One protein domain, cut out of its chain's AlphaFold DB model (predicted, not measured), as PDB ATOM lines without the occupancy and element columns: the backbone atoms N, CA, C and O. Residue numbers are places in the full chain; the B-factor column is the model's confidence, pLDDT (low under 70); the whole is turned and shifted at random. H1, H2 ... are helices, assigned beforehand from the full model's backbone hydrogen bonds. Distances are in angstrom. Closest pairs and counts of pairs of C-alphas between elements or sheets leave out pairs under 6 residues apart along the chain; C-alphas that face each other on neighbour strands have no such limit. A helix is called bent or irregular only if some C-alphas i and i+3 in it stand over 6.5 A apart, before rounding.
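This is residues 176 to 325 of the 435 residues of the protein "Proteasome subunit alpha type 6 protein" of Rutstroemia sp. NJR-2017a BBW (UniProt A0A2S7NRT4). One long helix, H7, runs through the middle of an all-helix domain, with H4 and H5 beside it in a bundle of three. Short H6 folds back on H7, while H3 packs on H7 farther along and H1 and H2 extend the body beyond H3 at one end. The printed part has 150 residues with seven named helices, H1 to H7 in chain order, and no named strand. It is compact, with a radius of gyration of the C-alphas of 16.1 A, yet elongated, spanning 53 by 32 by 27 A.

H7, residues 299 to 324, is 37.7 A long and ends at C-alpha 324 (231.784, 167.491, 230.445). H4, residues 228 to 251, spans 30.0 A and has a kink of 45 degrees near residue 245. H5 holds residues 259 to 278, 28.0 A. H3 is 212 to 223, H6 289 to 295, H2 194 to 202, and H1 176 to 185, beginning at C-alpha 176 (231.547, 188.783, 248.582). H3 and H4 are irregular: C-alphas 213 and 216 are 7.1 A apart, C-alphas 246 and 249 8.9 A.

H7 is the hub, touching four helices. Its closest C-alphas are Ser 311 to Ala 237 of H4, 4.7 A, opposite ways at 36 degrees, only just steep; Met 309 to Met 270 of H5, 7.1 A; Ser 302 to Leu 293 of H6, 5.6 A, a hairpin; and Ser 321 to Arg 223 of H3, 6.3 A. H1 touches H3, closest C-alphas Leu 180 and Leu 217, 6.5 A, and touches H2, about perpendicular at 76 degrees, closest C-alphas Phe 176 and His 196, 4.9 A. H1 and H7 are apart. Every O i to N i+4 pair is within hydrogen-bond range in H1, H2, H5 and H6; H3 has 6 of 8, H4 18 of 20, H7 17 of 22.

The C-alphas farthest apart, Asp 188 and Asp 258, are 53.6 A apart. The printed part has no cut and no long link. Confidence is under 70 at residues 280 to 288 and 321 to 325.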
ATOM      1  N   PHE A 176     231.857 189.962 249.390       90.19
ATOM      2  CA  PHE A 176     231.547 188.783 248.582       90.19
ATOM      3  C   PHE A 176     232.070 188.873 247.130       90.19
ATOM      4  O   PHE A 176     232.349 187.837 246.534       90.19
ATOM      5  N   LEU A 177     232.260 190.076 246.567       91.69
ATOM      6  CA  LEU A 177     232.892 190.260 245.250       91.69
ATOM      7  C   LEU A 177     234.413 190.094 245.342       91.69
ATOM      8  O   LEU A 177     235.026 189.471 244.480       91.69
ATOM      9  N   ALA A 178     235.020 190.586 246.427       92.00
ATOM     10  CA  ALA A 178     236.428 190.320 246.723       92.00
ATOM     11  C   ALA A 178     236.683 188.819 246.942       92.00
ATOM     12  O   ALA A 178     237.690 188.290 246.488       92.00
ATOM     13  N   TYR A 179     235.744 188.120 247.587       93.00
ATOM     14  CA  TYR A 179     235.776 186.664 247.732       93.00
ATOM     15  C   TYR A 179     235.750 185.928 246.386       93.00
ATOM     16  O   TYR A 179     236.493 184.965 246.219       93.00
ATOM     17  N   LEU A 180     234.933 186.397 245.435       92.75
ATOM     18  CA  LEU A 180     234.904 185.877 244.065       92.75
ATOM     19  C   LEU A 180     236.235 186.090 243.343       92.75
ATOM     20  O   LEU A 180     236.768 185.153 242.767       92.75
ATOM     21  N   ARG A 181     236.806 187.297 243.411       92.69
ATOM     22  CA  ARG A 181     238.134 187.561 242.833       92.69
ATOM     23  C   ARG A 181     239.208 186.668 243.447       92.69
ATOM     24  O   ARG A 181     239.966 186.041 242.726       92.69
ATOM     25  N   HIS A 182     239.212 186.532 244.772       93.12
ATOM     26  CA  HIS A 182     240.179 185.699 245.486       93.12
ATOM     27  C   HIS A 182     240.063 184.206 245.140       93.12
ATOM     28  O   HIS A 182     241.071 183.504 245.168       93.12
ATOM     29  N   TYR A 183     238.853 183.725 244.818       94.12
ATOM     30  CA  TYR A 183     238.631 182.361 244.326       94.12
ATOM     31  C   TYR A 183     239.381 182.102 243.011       94.12
ATOM     32  O   TYR A 183     239.944 181.022 242.853       94.12
ATOM     33  N   HIS A 184     239.430 183.100 242.125       89.75
ATOM     34  CA  HIS A 184     240.062 183.013 240.804       89.75
ATOM     35  C   HIS A 184     241.553 183.343 240.811       89.75
ATOM     36  O   HIS A 184     242.351 182.622 240.229       89.75
ATOM     37  N   GLU A 185     241.951 184.406 241.507       92.56
ATOM     38  CA  GLU A 185     243.344 184.864 241.543       92.56
ATOM     39  C   GLU A 185     244.242 183.954 242.394       92.56
ATOM     40  O   GLU A 185     245.427 183.793 242.111       92.56
ATOM     41  N   SER A 186     243.704 183.380 243.473       92.38
ATOM     42  CA  SER A 186     244.500 182.680 244.487       92.38
ATOM     43  C   SER A 186     243.725 181.516 245.097       92.38
ATOM     44  O   SER A 186     243.350 181.520 246.276       92.38
ATOM     45  N   ARG A 187     243.493 180.498 244.263       88.88
ATOM     46  CA  ARG A 187     242.718 179.301 244.604       88.88
ATOM     47  C   ARG A 187     243.276 178.532 245.812       88.88
ATOM     48  O   ARG A 187     242.484 177.954 246.557       88.88
ATOM     49  N   ASP A 188     244.592 178.587 246.038       90.38
ATOM     50  CA  ASP A 188     245.301 177.867 247.111       90.38
ATOM     51  C   ASP A 188     245.121 178.492 248.501       90.38
ATOM     52  O   ASP A 188     245.027 177.790 249.509       90.38
ATOM     53  N   THR A 189     245.064 179.824 248.582       93.50
ATOM     54  CA  THR A 189     244.863 180.545 249.852       93.50
ATOM     55  C   THR A 189     243.391 180.785 250.166       93.50
ATOM     56  O   THR A 189     243.053 181.256 251.259       93.50
ATOM     57  N   TRP A 190     242.508 180.477 249.216       93.56
ATOM     58  CA  TRP A 190     241.086 180.724 249.333       93.56
ATOM     59  C   TRP A 190     240.443 179.831 250.394       93.56
ATOM     60  O   TRP A 190     240.561 178.606 250.399       93.56
ATOM     61  N   LYS A 191     239.703 180.468 251.304       93.38
ATOM     62  CA  LYS A 191     238.933 179.788 252.345       93.38
ATOM     63  C   LYS A 191     237.453 179.915 252.050       93.38
ATOM     64  O   LYS A 191     236.939 181.029 251.957       93.38
ATOM     65  N   PHE A 192     236.771 178.776 251.983       94.06
ATOM     66  CA  PHE A 192     235.330 178.724 251.785       94.06
ATOM     67  C   PHE A 192     234.592 179.521 252.869       94.06
ATOM     68  O   PHE A 192     234.739 179.267 254.066       94.06
ATOM     69  N   ASN A 193     233.766 180.475 252.438       94.31
ATOM     70  CA  ASN A 193     232.908 181.259 253.316       94.31
ATOM     71  C   ASN A 193     231.451 181.114 252.874       94.31
ATOM     72  O   ASN A 193     231.009 181.713 251.890       94.31
ATOM     73  N   LYS A 194     230.683 180.353 253.657       94.06
ATOM     74  CA  LYS A 194     229.273 180.068 253.373       94.06
ATOM     75  C   LYS A 194     228.403 181.326 253.323       94.06
ATOM     76  O   LYS A 194     227.468 181.376 252.533       94.06
ATOM     77  N   ASN A 195     228.700 182.355 254.117       94.56
ATOM     78  CA  ASN A 195     227.928 183.600 254.090       94.56
ATOM     79  C   ASN A 195     228.130 184.346 252.770       94.56
ATOM     80  O   ASN A 195     227.160 184.825 252.188       94.56
ATOM     81  N   HIS A 196     229.368 184.391 252.269       93.81
ATOM     82  CA  HIS A 196     229.656 184.984 250.964       93.81
ATOM     83  C   HIS A 196     229.050 184.164 249.828       93.81
ATOM     84  O   HIS A 196     228.454 184.760 248.941       93.81
ATOM     85  N   GLN A 197     229.113 182.828 249.886       93.81
ATOM     86  CA  GLN A 197     228.426 181.976 248.910       93.81
ATOM     87  C   GLN A 197     226.914 182.226 248.920       93.81
ATOM     88  O   GLN A 197     226.336 182.476 247.872       93.81
ATOM     89  N   ASN A 198     226.267 182.200 250.086       94.19
ATOM     90  CA  ASN A 198     224.827 182.433 250.187       94.19
ATOM     91  C   ASN A 198     224.439 183.814 249.645       94.19
ATOM     92  O   ASN A 198     223.470 183.925 248.904       94.19
ATOM     93  N   HIS A 199     225.197 184.856 249.996       93.88
ATOM     94  CA  HIS A 199     224.956 186.208 249.499       93.88
ATOM     95  C   HIS A 199     225.166 186.295 247.984       93.88
ATOM     96  O   HIS A 199     224.398 186.956 247.293       93.88
ATOM     97  N   LEU A 200     226.180 185.604 247.464       94.19
ATOM     98  CA  LEU A 200     226.468 185.570 246.042       94.19
ATOM     99  C   LEU A 200     225.346 184.889 245.257       94.19
ATOM    100  O   LEU A 200     224.837 185.461 244.306       94.19
ATOM    101  N   LEU A 201     224.926 183.700 245.690       93.88
ATOM    102  CA  LEU A 201     223.889 182.926 245.009       93.88
ATOM    103  C   LEU A 201     222.512 183.573 245.123       93.88
ATOM    104  O   LEU A 201     221.732 183.522 244.179       93.88
ATOM    105  N   LYS A 202     222.223 184.231 246.252       93.62
ATOM    106  CA  LYS A 202     220.987 184.998 246.430       93.62
ATOM    107  C   LYS A 202     220.867 186.132 245.411       93.62
ATOM    108  O   LYS A 202     219.767 186.415 244.957       93.62
ATOM    109  N   HIS A 203     221.988 186.762 245.076       92.00
ATOM    110  CA  HIS A 203     222.045 187.922 244.192       92.00
ATOM    111  C   HIS A 203     222.661 187.612 242.824       92.00
ATOM    112  O   HIS A 203     223.028 188.534 242.101       92.00
ATOM    113  N   ALA A 204     222.749 186.330 242.450       92.38
ATOM    114  CA  ALA A 204     223.305 185.898 241.169       92.38
ATOM    115  C   ALA A 204     222.563 186.540 239.984       92.38
ATOM    116  O   ALA A 204     223.178 186.930 238.997       92.38
ATOM    117  N   PHE A 205     221.251 186.727 240.127       92.94
ATOM    118  CA  PHE A 205     220.374 187.291 239.102       92.94
ATOM    119  C   PHE A 205     220.304 188.831 239.128       92.94
ATOM    120  O   PHE A 205     219.790 189.429 238.191       92.94
ATOM    121  N   ASP A 206     220.828 189.489 240.170       90.75
ATOM    122  CA  ASP A 206     220.684 190.938 240.363       90.75
ATOM    123  C   ASP A 206     221.887 191.720 239.810       90.75
ATOM    124  O   ASP A 206     223.000 191.664 240.349       90.75
ATOM    125  N   VAL A 207     221.652 192.529 238.776       87.12
ATOM    126  CA  VAL A 207     222.711 193.299 238.087       87.12
ATOM    127  C   VAL A 207     223.225 194.480 238.892       87.12
ATOM    128  O   VAL A 207     224.414 194.781 238.893       87.12
ATOM    129  N   SER A 208     222.361 195.087 239.702       85.88
ATOM    130  CA  SER A 208     222.773 196.136 240.638       85.88
ATOM    131  C   SER A 208     223.672 195.608 241.760       85.88
ATOM    132  O   SER A 208     224.400 196.376 242.407       85.88
ATOM    133  N   VAL A 209     223.596 194.299 242.048       89.88
ATOM    134  CA  VAL A 209     224.317 193.708 243.172       89.88
ATOM    135  C   VAL A 209     225.672 193.158 242.772       89.88
ATOM    136  O   VAL A 209     226.665 193.381 243.477       89.88
ATOM    137  N   ILE A 210     225.685 192.448 241.655       89.94
ATOM    138  CA  ILE A 210     226.871 191.901 241.017       89.94
ATOM    139  C   ILE A 210     227.008 192.661 239.704       89.94
ATOM    140  O   ILE A 210     226.200 192.413 238.822       89.94
ATOM    141  N   PRO A 211     227.965 193.590 239.568       89.25
ATOM    142  CA  PRO A 211     228.217 194.261 238.295       89.25
ATOM    143  C   PRO A 211     228.616 193.276 237.193       89.25
ATOM    144  O   PRO A 211     229.181 192.218 237.489       89.25
ATOM    145  N   SER A 212     228.386 193.656 235.938       85.94
ATOM    146  CA  SER A 212     228.726 192.871 234.743       85.94
ATOM    147  C   SER A 212     230.208 192.474 234.702       85.94
ATOM    148  O   SER A 212     230.529 191.322 234.412       85.94
ATOM    149  N   ASP A 213     231.101 193.351 235.174       86.75
ATOM    150  CA  ASP A 213     232.536 193.084 235.366       86.75
ATOM    151  C   ASP A 213     232.841 191.837 236.205       86.75
ATOM    152  O   ASP A 213     233.926 191.281 236.120       86.75
ATOM    153  N   HIS A 214     231.932 191.419 237.084       87.81
ATOM    154  CA  HIS A 214     232.116 190.264 237.960       87.81
ATOM    155  C   HIS A 214     231.251 189.064 237.558       87.81
ATOM    156  O   HIS A 214     231.368 188.006 238.180       87.81
ATOM    157  N   ALA A 215     230.390 189.210 236.547       88.12
ATOM    158  CA  ALA A 215     229.484 188.156 236.103       88.12
ATOM    159  C   ALA A 215     230.256 186.946 235.553       88.12
ATOM    160  O   ALA A 215     229.955 185.811 235.913       88.12
ATOM    161  N   HIS A 216     231.331 187.171 234.794       87.12
ATOM    162  CA  HIS A 216     232.174 186.085 234.284       87.12
ATOM    163  C   HIS A 216     232.818 185.254 235.410       87.12
ATOM    164  O   HIS A 216     232.766 184.024 235.385       87.12
ATOM    165  N   LEU A 217     233.334 185.917 236.456       90.88
ATOM    166  CA  LEU A 217     233.885 185.247 237.642       90.88
ATOM    167  C   LEU A 217     232.809 184.431 238.372       90.88
ATOM    168  O   LEU A 217     233.090 183.359 238.915       90.88
ATOM    169  N   LEU A 218     231.573 184.939 238.406       91.75
ATOM    170  CA  LEU A 218     230.431 184.227 238.969       91.75
ATOM    171  C   LEU A 218     230.126 182.951 238.175       91.75
ATOM    172  O   LEU A 218     229.932 181.913 238.802       91.75
ATOM    173  N   TYR A 219     230.102 182.993 236.841       90.81
ATOM    174  CA  TYR A 219     229.797 181.815 236.019       90.81
ATOM    175  C   TYR A 219     230.818 180.698 236.209       90.81
ATOM    176  O   TYR A 219     230.444 179.550 236.431       90.81
ATOM    177  N   GLU A 220     232.104 181.031 236.257       91.44
ATOM    178  CA  GLU A 220     233.148 180.043 236.524       91.44
ATOM    179  C   GLU A 220     233.069 179.482 237.959       91.44
ATOM    180  O   GLU A 220     233.245 178.281 238.181       91.44
ATOM    181  N   TYR A 221     232.687 180.305 238.945       93.38
ATOM    182  CA  TYR A 221     232.363 179.801 240.283       93.38
ATOM    183  C   TYR A 221     231.146 178.861 240.261       93.38
ATOM    184  O   TYR A 221     231.158 177.829 240.934       93.38
ATOM    185  N   ILE A 222     230.113 179.172 239.472       93.19
ATOM    186  CA  ILE A 222     228.913 178.341 239.309       93.19
ATOM    187  C   ILE A 222     229.245 176.991 238.667       93.19
ATOM    188  O   ILE A 222     228.696 175.982 239.114       93.19
ATOM    189  N   ARG A 223     230.179 176.936 237.707       91.38
ATOM    190  CA  ARG A 223     230.664 175.669 237.124       91.38
ATOM    191  C   ARG A 223     231.224 174.728 238.192       91.38
ATOM    192  O   ARG A 223     230.953 173.535 238.157       91.38
ATOM    193  N   SER A 224     231.919 175.275 239.194       91.19
ATOM    194  CA  SER A 224     232.472 174.495 240.313       91.19
ATOM    195  C   SER A 224     231.443 174.054 241.369       91.19
ATOM    196  O   SER A 224     231.772 173.274 242.265       91.19
ATOM    197  N   LEU A 225     230.201 174.557 241.319       92.75
ATOM    198  CA  LEU A 225     229.171 174.188 242.292       92.75
ATOM    199  C   LEU A 225     228.690 172.756 242.056       92.75
ATOM    200  O   LEU A 225     228.239 172.391 240.969       92.75
ATOM    201  N   GLN A 226     228.681 171.977 243.134       90.31
ATOM    202  CA  GLN A 226     228.245 170.585 243.129       90.31
ATOM    203  C   GLN A 226     227.094 170.341 244.118       90.31
ATOM    204  O   GLN A 226     226.904 171.062 245.104       90.31
ATOM    205  N   GLY A 227     226.305 169.300 243.845       92.12
ATOM    206  CA  GLY A 227     225.235 168.818 244.723       92.12
ATOM    207  C   GLY A 227     224.015 169.743 244.820       92.12
ATOM    208  O   GLY A 227     223.665 170.460 243.887       92.12
ATOM    209  N   GLY A 228     223.340 169.729 245.974       93.44
ATOM    210  CA  GLY A 228     222.034 170.385 246.143       93.44
ATOM    211  C   GLY A 228     222.039 171.909 245.981       93.44
ATOM    212  O   GLY A 228     221.002 172.487 245.668       93.44
ATOM    213  N   VAL A 229     223.186 172.575 246.156       94.50
ATOM    214  CA  VAL A 229     223.313 174.021 245.888       94.50
ATOM    215  C   VAL A 229     223.143 174.303 244.395       94.50
ATOM    216  O   VAL A 229     222.437 175.239 244.029       94.50
ATOM    217  N   ARG A 230     223.719 173.447 243.543       94.50
ATOM    218  CA  ARG A 230     223.596 173.521 242.085       94.50
ATOM    219  C   ARG A 230     222.150 173.310 241.637       94.50
ATOM    220  O   ARG A 230     221.645 174.087 240.834       94.50
ATOM    221  N   THR A 231     221.473 172.298 242.185       94.62
ATOM    222  CA  THR A 231     220.060 172.020 241.873       94.62
ATOM    223  C   THR A 231     219.171 173.204 242.240       94.62
ATOM    224  O   THR A 231     218.445 173.693 241.390       94.62
ATOM    225  N   ARG A 232     219.316 173.758 243.450       95.56
ATOM    226  CA  ARG A 232     218.531 174.926 243.885       95.56
ATOM    227  C   ARG A 232     218.764 176.161 243.021       95.56
ATOM    228  O   ARG A 232     217.830 176.919 242.795       95.56
ATOM    229  N   LEU A 233     220.001 176.383 242.570       96.19
ATOM    230  CA  LEU A 233     220.315 177.495 241.673       96.19
ATOM    231  C   LEU A 233     219.656 177.301 240.300       96.19
ATOM    232  O   LEU A 233     219.104 178.256 239.763       96.19
ATOM    233  N   ARG A 234     219.664 176.068 239.772       95.31
ATOM    234  CA  ARG A 234     218.946 175.711 238.541       95.31
ATOM    235  C   ARG A 234     217.443 175.938 238.692       95.31
ATOM    236  O   ARG A 234     216.859 176.614 237.856       95.31
ATOM    237  N   ASP A 235     216.843 175.437 239.768       95.88
ATOM    238  CA  ASP A 235     215.410 175.591 240.035       95.88
ATOM    239  C   ASP A 235     215.029 177.072 240.177       95.88
ATOM    240  O   ASP A 235     214.010 177.508 239.652       95.88
ATOM    241  N   ALA A 236     215.876 177.875 240.835       96.25
ATOM    242  CA  ALA A 236     215.682 179.317 240.943       96.25
ATOM    243  C   ALA A 236     215.770 180.022 239.579       96.25
ATOM    244  O   ALA A 236     214.949 180.894 239.299       96.25
ATOM    245  N   ALA A 237     216.723 179.636 238.726       95.69
ATOM    246  CA  ALA A 237     216.852 180.182 237.378       95.69
ATOM    247  C   ALA A 237     215.643 179.815 236.499       95.69
ATOM    248  O   ALA A 237     215.074 180.688 235.848       95.69
ATOM    249  N   LEU A 238     215.191 178.556 236.549       95.50
ATOM    250  CA  LEU A 238     213.972 178.108 235.866       95.50
ATOM    251  C   LEU A 238     212.736 178.860 236.364       95.50
ATOM    252  O   LEU A 238     211.935 179.312 235.558       95.50
ATOM    253  N   ALA A 239     212.601 179.048 237.678       96.12
ATOM    254  CA  ALA A 239     211.479 179.783 238.247       96.12
ATOM    255  C   ALA A 239     211.447 181.250 237.790       96.12
ATOM    256  O   ALA A 239     210.366 181.790 237.592       96.12
ATOM    257  N   ILE A 240     212.603 181.902 237.620       94.56
ATOM    258  CA  ILE A 240     212.672 183.269 237.079       94.56
ATOM    259  C   ILE A 240     212.257 183.282 235.610       94.56
ATOM    260  O   ILE A 240     211.441 184.112 235.230       94.56
ATOM    261  N   LYS A 241     212.769 182.344 234.807       93.19
ATOM    262  CA  LYS A 241     212.406 182.216 233.392       93.19
ATOM    263  C   LYS A 241     210.904 181.991 233.201       93.19
ATOM    264  O   LYS A 241     210.296 182.672 232.386       93.19
ATOM    265  N   ILE A 242     210.310 181.079 233.972       94.88
ATOM    266  CA  ILE A 242     208.873 180.777 233.913       94.88
ATOM    267  C   ILE A 242     208.052 181.998 234.331       94.88
ATOM    268  O   ILE A 242     207.164 182.401 233.592       94.88
ATOM    269  N   LYS A 243     208.389 182.637 235.459       93.88
ATOM    270  CA  LYS A 243     207.697 183.857 235.906       93.88
ATOM    271  C   LYS A 243     207.754 184.960 234.865       93.88
ATOM    272  O   LYS A 243     206.760 185.624 234.630       93.88
ATOM    273  N   ASP A 244     208.902 185.135 234.222       92.12
ATOM    274  CA  ASP A 244     209.050 186.147 233.187       92.12
ATOM    275  C   ASP A 244     208.161 185.874 231.965       92.12
ATOM    276  O   ASP A 244     207.611 186.807 231.386       92.12
ATOM    277  N   GLN A 245     207.994 184.601 231.599       89.75
ATOM    278  CA  GLN A 245     207.100 184.178 230.520       89.75
ATOM    279  C   GLN A 245     205.620 184.317 230.903       89.75
ATOM    280  O   GLN A 245     204.827 184.760 230.079       89.75
ATOM    281  N   GLU A 246     205.259 183.968 232.139       93.00
ATOM    282  CA  GLU A 246     203.896 184.095 232.670       93.00
ATOM    283  C   GLU A 246     203.475 185.560 232.815       93.00
ATOM    284  O   GLU A 246     202.368 185.926 232.432       93.00
ATOM    285  N   GLU A 247     204.366 186.408 233.334       90.12
ATOM    286  CA  GLU A 247     204.099 187.832 233.514       90.12
ATOM    287  C   GLU A 247     203.946 188.549 232.168       90.12
ATOM    288  O   GLU A 247     203.204 189.522 232.099       90.12
ATOM    289  N   GLY A 248     204.601 188.089 231.090       87.31
ATOM    290  CA  GLY A 248     204.404 188.615 229.734       87.31
ATOM    291  C   GLY A 248     204.316 190.147 229.703       87.31
ATOM    292  O   GLY A 248     205.135 190.831 230.317       87.31
ATOM    293  N   ALA A 249     203.282 190.702 229.068       85.19
ATOM    294  CA  ALA A 249     203.056 192.150 229.029       85.19
ATOM    295  C   ALA A 249     202.658 192.779 230.389       85.19
ATOM    296  O   ALA A 249     202.781 193.995 230.555       85.19
ATOM    297  N   GLU A 250     202.192 191.987 231.358       86.19
ATOM    298  CA  GLU A 250     201.840 192.429 232.718       86.19
ATOM    299  C   GLU A 250     203.069 192.629 233.620       86.19
ATOM    300  O   GLU A 250     202.994 193.371 234.597       86.19
ATOM    301  N   GLY A 251     204.217 192.039 233.266       81.81
ATOM    302  CA  GLY A 251     205.493 192.227 233.970       81.81
ATOM    303  C   GLY A 251     206.101 193.625 233.807       81.81
ATOM    304  O   GLY A 251     207.099 193.953 234.452       81.81
ATOM    305  N   PHE A 252     205.518 194.466 232.951       85.25
ATOM    306  CA  PHE A 252     205.892 195.870 232.822       85.25
ATOM    307  C   PHE A 252     205.075 196.760 233.762       85.25
ATOM    308  O   PHE A 252     203.894 196.494 234.002       85.25
ATOM    309  N   PRO A 253     205.668 197.853 234.280       83.81
ATOM    310  CA  PRO A 253     204.929 198.798 235.102       83.81
ATOM    311  C   PRO A 253     203.717 199.330 234.333       83.81
ATOM    312  O   PRO A 253     203.792 199.621 233.139       83.81
ATOM    313  N   ALA A 254     202.595 199.483 235.039       80.88
ATOM    314  CA  ALA A 254     201.325 199.868 234.432       80.88
ATOM    315  C   ALA A 254     201.362 201.229 233.709       80.88
ATOM    316  O   ALA A 254     200.518 201.478 232.849       80.88
ATOM    317  N   ASP A 255     202.346 202.054 234.063       82.38
ATOM    318  CA  ASP A 255     202.632 203.390 233.543       82.38
ATOM    319  C   ASP A 255     203.238 203.388 232.125       82.38
ATOM    320  O   ASP A 255     203.228 204.408 231.444       82.38
ATOM    321  N   MET A 256     203.748 202.248 231.636       79.69
ATOM    322  CA  MET A 256     204.297 202.177 230.279       79.69
ATOM    323  C   MET A 256     203.208 202.234 229.201       79.69
ATOM    324  O   MET A 256     202.250 201.453 229.216       79.69
ATOM    325  N   SER A 257     203.436 203.084 228.196       80.44
ATOM    326  CA  SER A 257     202.707 203.077 226.926       80.44
ATOM    327  C   SER A 257     203.006 201.804 226.125       80.44
ATOM    328  O   SER A 257     204.146 201.340 226.082       80.44
ATOM    329  N   ASP A 258     201.983 201.259 225.465       84.19
ATOM    330  CA  ASP A 258     202.080 200.120 224.542       84.19
ATOM    331  C   ASP A 258     202.809 198.883 225.098       84.19
ATOM    332  O   ASP A 258     203.724 198.341 224.472       84.19
ATOM    333  N   ARG A 259     202.357 198.370 226.254       88.56
ATOM    334  CA  ARG A 259     202.924 197.170 226.913       88.56
ATOM    335  C   ARG A 259     203.112 195.982 225.966       88.56
ATOM    336  O   ARG A 259     204.120 195.290 226.034       88.56
ATOM    337  N   ASN A 260     202.173 195.776 225.043       89.00
ATOM    338  CA  ASN A 260     202.242 194.693 224.061       89.00
ATOM    339  C   ASN A 260     203.365 194.893 223.032       89.00
ATOM    340  O   ASN A 260     204.024 193.927 222.655       89.00
ATOM    341  N   LYS A 261     203.604 196.129 222.578       89.25
ATOM    342  CA  LYS A 261     204.716 196.434 221.665       89.25
ATOM    343  C   LYS A 261     206.051 196.249 222.384       89.25
ATOM    344  O   LYS A 261     206.936 195.583 221.858       89.25
ATOM    345  N   ARG A 262     206.147 196.743 223.621       87.56
ATOM    346  CA  ARG A 262     207.325 196.572 224.483       87.56
ATOM    347  C   ARG A 262     207.631 195.112 224.784       87.56
ATOM    348  O   ARG A 262     208.791 194.726 224.750       87.56
ATOM    349  N   GLN A 263     206.606 194.292 225.007       90.38
ATOM    350  CA  GLN A 263     206.773 192.852 225.178       90.38
ATOM    351  C   GLN A 263     207.360 192.192 223.927       90.38
ATOM    352  O   GLN A 263     208.256 191.369 224.051       90.38
ATOM    353  N   ARG A 264     206.927 192.589 222.723       91.19
ATOM    354  CA  ARG A 264     207.507 192.069 221.474       91.19
ATOM    355  C   ARG A 264     208.970 192.476 221.309       91.19
ATOM    356  O   ARG A 264     209.786 191.621 220.995       91.19
ATOM    357  N   GLU A 265     209.300 193.750 221.539       89.12
ATOM    358  CA  GLU A 265     210.690 194.243 221.509       89.12
ATOM    359  C   GLU A 265     211.569 193.469 222.502       89.12
ATOM    360  O   GLU A 265     212.656 193.008 222.162       89.12
ATOM    361  N   TYR A 266     211.054 193.268 223.713       90.25
ATOM    362  CA  TYR A 266     211.696 192.489 224.760       90.25
ATOM    363  C   TYR A 266     211.915 191.025 224.360       90.25
ATOM    364  O   TYR A 266     213.022 190.513 224.498       90.25
ATOM    365  N   ASP A 267     210.886 190.351 223.844       90.75
ATOM    366  CA  ASP A 267     210.978 188.946 223.446       90.75
ATOM    367  C   ASP A 267     211.935 188.755 222.265       90.75
ATOM    368  O   ASP A 267     212.694 187.787 222.254       90.75
ATOM    369  N   VAL A 268     211.961 189.689 221.308       91.69
ATOM    370  CA  VAL A 268     212.938 189.690 220.208       91.69
ATOM    371  C   VAL A 268     214.357 189.830 220.757       91.69
ATOM    372  O   VAL A 268     215.180 188.955 220.497       91.69
ATOM    373  N   ALA A 269     214.626 190.840 221.591       89.06
ATOM    374  CA  ALA A 269     215.950 191.047 222.183       89.06
ATOM    375  C   ALA A 269     216.408 189.841 223.026       89.06
ATOM    376  O   ALA A 269     217.569 189.431 222.979       89.06
ATOM    377  N   MET A 270     215.490 189.231 223.780       88.44
ATOM    378  CA  MET A 270     215.785 188.043 224.579       88.44
ATOM    379  C   MET A 270     216.066 186.809 223.719       88.44
ATOM    380  O   MET A 270     216.965 186.032 224.045       88.44
ATOM    381  N   ASN A 271     215.316 186.617 222.633       89.94
ATOM    382  CA  ASN A 271     215.532 185.511 221.705       89.94
ATOM    383  C   ASN A 271     216.848 185.673 220.940       89.94
ATOM    384  O   ASN A 271     217.577 184.694 220.796       89.94
ATOM    385  N   GLU A 272     217.189 186.890 220.515       88.62
ATOM    386  CA  GLU A 272     218.487 187.206 219.915       88.62
ATOM    387  C   GLU A 272     219.626 186.906 220.890       88.62
ATOM    388  O   GLU A 272     220.560 186.193 220.533       88.62
ATOM    389  N   TYR A 273     219.519 187.339 222.151       85.69
ATOM    390  CA  TYR A 273     220.510 187.015 223.178       85.69
ATOM    391  C   TYR A 273     220.702 185.498 223.336       85.69
ATOM    392  O   TYR A 273     221.824 184.995 223.259       85.69
ATOM    393  N   VAL A 274     219.615 184.735 223.490       87.44
ATOM    394  CA  VAL A 274     219.690 183.269 223.616       87.44
ATOM    395  C   VAL A 274     220.260 182.623 222.348       87.44
ATOM    396  O   VAL A 274     221.046 181.676 222.446       87.44
ATOM    397  N   ALA A 275     219.929 183.141 221.165       88.31
ATOM    398  CA  ALA A 275     220.487 182.670 219.903       88.31
ATOM    399  C   ALA A 275     221.998 182.929 219.823       88.31
ATOM    400  O   ALA A 275     222.738 182.014 219.467       88.31
ATOM    401  N   THR A 276     222.474 184.112 220.228       82.62
ATOM    402  CA  THR A 276     223.918 184.416 220.278       82.62
ATOM    403  C   THR A 276     224.663 183.515 221.260       82.62
ATOM    404  O   THR A 276     225.775 183.094 220.966       82.62
ATOM    405  N   MET A 277     224.032 183.144 222.378       78.38
ATOM    406  CA  MET A 277     224.590 182.203 223.351       78.38
ATOM    407  C   MET A 277     224.623 180.754 222.852       78.38
ATOM    408  O   MET A 277     225.522 179.998 223.213       78.38
ATOM    409  N   THR A 278     223.631 180.353 222.054       80.69
ATOM    410  CA  THR A 278     223.484 178.972 221.557       80.69
ATOM    411  C   THR A 278     224.261 178.739 220.262       80.69
ATOM    412  O   THR A 278     224.632 177.605 219.962       80.69
ATOM    413  N   ALA A 279     224.523 179.794 219.484       80.81
ATOM    414  CA  ALA A 279     225.336 179.718 218.280       80.81
ATOM    415  C   ALA A 279     226.723 179.152 218.625       80.81
ATOM    416  O   ALA A 279     227.480 179.728 219.410       80.81
ATOM    417  N   ALA A 280     227.031 177.984 218.054       53.59
ATOM    418  CA  ALA A 280     228.243 177.224 218.325       53.59
ATOM    419  C   ALA A 280     229.489 178.077 218.034       53.59
ATOM    420  O   ALA A 280     229.862 178.265 216.878       53.59
ATOM    421  N   GLY A 281     230.119 178.608 219.084       58.06
ATOM    422  CA  GLY A 281     231.351 179.394 218.977       58.06
ATOM    423  C   GLY A 281     231.341 180.755 219.672       58.06
ATOM    424  O   GLY A 281     232.383 181.411 219.688       58.06
ATOM    425  N   ALA A 282     230.233 181.192 220.282       57.69
ATOM    426  CA  ALA A 282     230.284 182.369 221.143       57.69
ATOM    427  C   ALA A 282     231.150 182.067 222.379       57.69
ATOM    428  O   ALA A 282     230.834 181.204 223.197       57.69
ATOM    429  N   SER A 283     232.289 182.756 222.481       50.03
ATOM    430  CA  SER A 283     233.195 182.634 223.622       50.03
ATOM    431  C   SER A 283     232.427 182.888 224.926       50.03
ATOM    432  O   SER A 283     231.719 183.893 225.011       50.03
ATOM    433  N   PRO A 284     232.618 182.078 225.986       54.03
ATOM    434  CA  PRO A 284     232.019 182.321 227.303       54.03
ATOM    435  C   PRO A 284     232.487 183.644 227.942       54.03
ATOM    436  O   PRO A 284     231.992 184.036 228.997       54.03
ATOM    437  N   HIS A 285     233.458 184.327 227.320       45.84
ATOM    438  CA  HIS A 285     233.925 185.657 227.698       45.84
ATOM    439  C   HIS A 285     233.185 186.805 226.985       45.84
ATOM    440  O   HIS A 285     233.370 187.968 227.340       45.84
ATOM    441  N   LEU A 286     232.329 186.513 226.003       48.84
ATOM    442  CA  LEU A 286     231.552 187.505 225.256       48.84
ATOM    443  C   LEU A 286     230.292 187.904 226.053       48.84
ATOM    444  O   LEU A 286     229.162 187.714 225.626       48.84
ATOM    445  N   GLY A 287     230.509 188.388 227.278       53.91
ATOM    446  CA  GLY A 287     229.498 188.538 228.327       53.91
ATOM    447  C   GLY A 287     229.359 189.961 228.862       53.91
ATOM    448  O   GLY A 287     229.089 190.139 230.050       53.91
ATOM    449  N   TYR A 288     229.540 190.982 228.023       61.62
ATOM    450  CA  TYR A 288     229.064 192.319 228.380       61.62
ATOM    451  C   TYR A 288     227.553 192.370 228.153       61.62
ATOM    452  O   TYR A 288     227.068 192.882 227.147       61.62
ATOM    453  N   GLU A 289     226.807 191.843 229.131       73.62
ATOM    454  CA  GLU A 289     225.355 192.042 229.261       73.62
ATOM    455  C   GLU A 289     224.985 193.529 229.123       73.62
ATOM    456  O   GLU A 289     223.922 193.854 228.611       73.62
ATOM    457  N   GLU A 290     225.900 194.433 229.491       73.75
ATOM    458  CA  GLU A 290     225.769 195.880 229.337       73.75
ATOM    459  C   GLU A 290     225.471 196.315 227.896       73.75
ATOM    460  O   GLU A 290     224.639 197.194 227.708       73.75
ATOM    461  N   GLY A 291     226.076 195.689 226.880       73.56
ATOM    462  CA  GLY A 291     225.843 196.067 225.482       73.56
ATOM    463  C   GLY A 291     224.413 195.769 225.029       73.56
ATOM    464  O   GLY A 291     223.760 196.614 224.422       73.56
ATOM    465  N   VAL A 292     223.900 194.593 225.398       75.81
ATOM    466  CA  VAL A 292     222.511 194.198 225.121       75.81
ATOM    467  C   VAL A 292     221.555 195.071 225.926       75.81
ATOM    468  O   VAL A 292     220.615 195.624 225.370       75.81
ATOM    469  N   LEU A 293     221.832 195.274 227.217       78.25
ATOM    470  CA  LEU A 293     221.011 196.101 228.102       78.25
ATOM    471  C   LEU A 293     220.966 197.576 227.686       78.25
ATOM    472  O   LEU A 293     219.942 198.215 227.900       78.25
ATOM    473  N   MET A 294     222.030 198.103 227.074       79.81
ATOM    474  CA  MET A 294     222.070 199.455 226.506       79.81
ATOM    475  C   MET A 294     221.215 199.579 225.238       79.81
ATOM    476  O   MET A 294     220.686 200.651 224.957       79.81
ATOM    477  N   GLY A 295     221.061 198.488 224.479       75.38
ATOM    478  CA  GLY A 295     220.178 198.432 223.311       75.38
ATOM    479  C   GLY A 295     218.691 198.502 223.669       75.38
ATOM    480  O   GLY A 295     217.866 198.854 222.827       75.38
ATOM    481  N   LEU A 296     218.333 198.215 224.927       78.94
ATOM    482  CA  LEU A 296     216.968 198.374 225.412       78.94
ATOM    483  C   LEU A 296     216.711 199.845 225.749       78.94
ATOM    484  O   LEU A 296     217.324 200.426 226.639       78.94
ATOM    485  N   SER A 297     215.731 200.431 225.068       71.25
ATOM    486  CA  SER A 297     215.376 201.850 225.212       71.25
ATOM    487  C   SER A 297     214.774 202.234 226.571       71.25
ATOM    488  O   SER A 297     214.653 203.424 226.858       71.25
ATOM    489  N   ASP A 298     214.394 201.268 227.413       79.88
ATOM    490  CA  ASP A 298     213.692 201.525 228.671       79.88
ATOM    491  C   ASP A 298     214.405 200.919 229.892       79.88
ATOM    492  O   ASP A 298     214.720 199.726 229.945       79.88
ATOM    493  N   SER A 299     214.596 201.742 230.926       79.00
ATOM    494  CA  SER A 299     215.206 201.335 232.193       79.00
ATOM    495  C   SER A 299     214.351 200.346 232.991       79.00
ATOM    496  O   SER A 299     214.901 199.584 233.787       79.00
ATOM    497  N   ALA A 300     213.025 200.351 232.839       78.44
ATOM    498  CA  ALA A 300     212.178 199.363 233.509       78.44
ATOM    499  C   ALA A 300     212.229 198.001 232.798       78.44
ATOM    500  O   ALA A 300     212.114 196.960 233.448       78.44
ATOM    501  N   MET A 301     212.487 197.994 231.487       82.75
ATOM    502  CA  MET A 301     212.720 196.773 230.717       82.75
ATOM    503  C   MET A 301     214.106 196.185 231.004       82.75
ATOM    504  O   MET A 301     214.230 194.972 231.166       82.75
ATOM    505  N   SER A 302     215.131 197.031 231.156       85.12
ATOM    506  CA  SER A 302     216.508 196.579 231.388       85.12
ATOM    507  C   SER A 302     216.655 195.759 232.673       85.12
ATOM    508  O   SER A 302     217.316 194.724 232.667       85.12
ATOM    509  N   GLY A 303     215.979 196.131 233.765       87.81
ATOM    510  CA  GLY A 303     216.033 195.372 235.021       87.81
ATOM    511  C   GLY A 303     215.433 193.961 234.923       87.81
ATOM    512  O   GLY A 303     215.948 193.024 235.540       87.81
ATOM    513  N   ARG A 304     214.356 193.809 234.143       89.44
ATOM    514  CA  ARG A 304     213.698 192.523 233.867       89.44
ATOM    515  C   ARG A 304     214.539 191.674 232.911       89.44
ATOM    516  O   ARG A 304     214.887 190.542 233.251       89.44
ATOM    517  N   ALA A 305     214.963 192.266 231.795       90.06
ATOM    518  CA  ALA A 305     215.823 191.632 230.795       90.06
ATOM    519  C   ALA A 305     217.115 191.113 231.404       90.06
ATOM    520  O   ALA A 305     217.475 189.961 231.200       90.06
ATOM    521  N   ALA A 306     217.764 191.909 232.246       90.38
ATOM    522  CA  ALA A 306     219.020 191.514 232.851       90.38
ATOM    523  C   ALA A 306     218.871 190.293 233.776       90.38
ATOM    524  O   ALA A 306     219.712 189.391 233.769       90.38
ATOM    525  N   LYS A 307     217.763 190.201 234.526       91.94
ATOM    526  CA  LYS A 307     217.454 189.012 235.337       91.94
ATOM    527  C   LYS A 307     217.216 187.782 234.465       91.94
ATOM    528  O   LYS A 307     217.750 186.716 234.782       91.94
ATOM    529  N   ARG A 308     216.459 187.919 233.368       92.56
ATOM    530  CA  ARG A 308     216.215 186.817 232.427       92.56
ATOM    531  C   ARG A 308     217.498 186.383 231.726       92.56
ATOM    532  O   ARG A 308     217.819 185.199 231.774       92.56
ATOM    533  N   MET A 309     218.277 187.311 231.180       90.56
ATOM    534  CA  MET A 309     219.575 187.043 230.547       90.56
ATOM    535  C   MET A 309     220.502 186.262 231.473       90.56
ATOM    536  O   MET A 309     221.035 185.222 231.089       90.56
ATOM    537  N   ARG A 310     220.633 186.691 232.734       91.50
ATOM    538  CA  ARG A 310     221.440 185.956 233.711       91.50
ATOM    539  C   ARG A 310     220.887 184.583 234.034       91.50
ATOM    540  O   ARG A 310     221.673 183.665 234.238       91.50
ATOM    541  N   SER A 311     219.565 184.430 234.106       93.75
ATOM    542  CA  SER A 311     218.960 183.115 234.319       93.75
ATOM    543  C   SER A 311     219.272 182.159 233.164       93.75
ATOM    544  O   SER A 311     219.704 181.041 233.427       93.75
ATOM    545  N   GLU A 312     219.173 182.617 231.912       91.81
ATOM    546  CA  GLU A 312     219.525 181.830 230.723       91.81
ATOM    547  C   GLU A 312     221.016 181.488 230.709       91.81
ATOM    548  O   GLU A 312     221.376 180.332 230.502       91.81
ATOM    549  N   GLN A 313     221.883 182.450 231.041       90.00
ATOM    550  CA  GLN A 313     223.319 182.207 231.146       90.00
ATOM    551  C   GLN A 313     223.629 181.136 232.192       90.00
ATOM    552  O   GLN A 313     224.334 180.173 231.919       90.00
ATOM    553  N   ILE A 314     223.066 181.265 233.397       92.38
ATOM    554  CA  ILE A 314     223.271 180.286 234.469       92.38
ATOM    555  C   ILE A 314     222.751 178.908 234.043       92.38
ATOM    556  O   ILE A 314     223.397 177.905 234.337       92.38
ATOM    557  N   LEU A 315     221.620 178.829 233.339       92.25
ATOM    558  CA  LEU A 315     221.105 177.564 232.811       92.25
ATOM    559  C   LEU A 315     222.035 176.958 231.753       92.25
ATOM    560  O   LEU A 315     222.290 175.756 231.819       92.25
ATOM    561  N   ALA A 316     222.586 177.769 230.850       90.25
ATOM    562  CA  ALA A 316     223.552 177.331 229.844       90.25
ATOM    563  C   ALA A 316     224.838 176.785 230.488       90.25
ATOM    564  O   ALA A 316     225.300 175.701 230.132       90.25
ATOM    565  N   GLU A 317     225.366 177.464 231.509       90.38
ATOM    566  CA  GLU A 317     226.550 177.015 232.254       90.38
ATOM    567  C   GLU A 317     226.284 175.720 233.036       90.38
ATOM    568  O   GLU A 317     227.091 174.786 233.047       90.38
ATOM    569  N   LEU A 318     225.115 175.628 233.677       89.75
ATOM    570  CA  LEU A 318     224.705 174.444 234.428       89.75
ATOM    571  C   LEU A 318     224.308 173.259 233.531       89.75
ATOM    572  O   LEU A 318     224.250 172.131 234.045       89.75
ATOM    573  N   GLY A 319     224.004 173.508 232.256       84.38
ATOM    574  CA  GLY A 319     223.776 172.511 231.210       84.38
ATOM    575  C   GLY A 319     225.087 172.007 230.606       84.38
ATOM    576  O   GLY A 319     225.316 170.800 230.594       84.38
ATOM    577  N   SER A 320     225.988 172.917 230.227       75.69
ATOM    578  CA  SER A 320     227.284 172.593 229.602       75.69
ATOM    579  C   SER A 320     228.199 171.795 230.531       75.69
ATOM    580  O   SER A 320     228.790 170.797 230.135       75.69
ATOM    581  N   SER A 321     228.240 172.135 231.823       62.97
ATOM    582  CA  SER A 321     229.058 171.364 232.770       62.97
ATOM    583  C   SER A 321     228.491 169.965 233.078       62.97
ATOM    584  O   SER A 321     229.171 169.178 233.727       62.97
ATOM    585  N   SER A 322     227.252 169.648 232.677       57.56
ATOM    586  CA  SER A 322     226.713 168.289 232.840       57.56
ATOM    587  C   SER A 322     227.157 167.334 231.733       57.56
ATOM    588  O   SER A 322     227.208 166.130 231.969       57.56
ATOM    589  N   SER A 323     227.512 167.852 230.552       53.03
ATOM    590  CA  SER A 323     228.073 167.048 229.464       53.03
ATOM    591  C   SER A 323     229.563 166.751 229.660       53.03
ATOM    592  O   SER A 323     229.989 165.644 229.340       53.03
ATOM    593  N   ASP A 324     230.329 167.667 230.264       48.31
ATOM    594  CA  ASP A 324     231.784 167.491 230.445       48.31
ATOM    595  C   ASP A 324     232.170 166.512 231.564       48.31
ATOM    596  O   ASP A 324     233.178 165.817 231.445       48.31
ATOM    597  N   ASP A 325     231.329 166.329 232.591       46.91
ATOM    598  CA  ASP A 325     231.551 165.302 233.630       46.91
ATOM    599  C   ASP A 325     231.460 163.860 233.072       46.91
ATOM    600  O   ASP A 325     231.812 162.899 233.758       46.91
TER     601      ASP A 325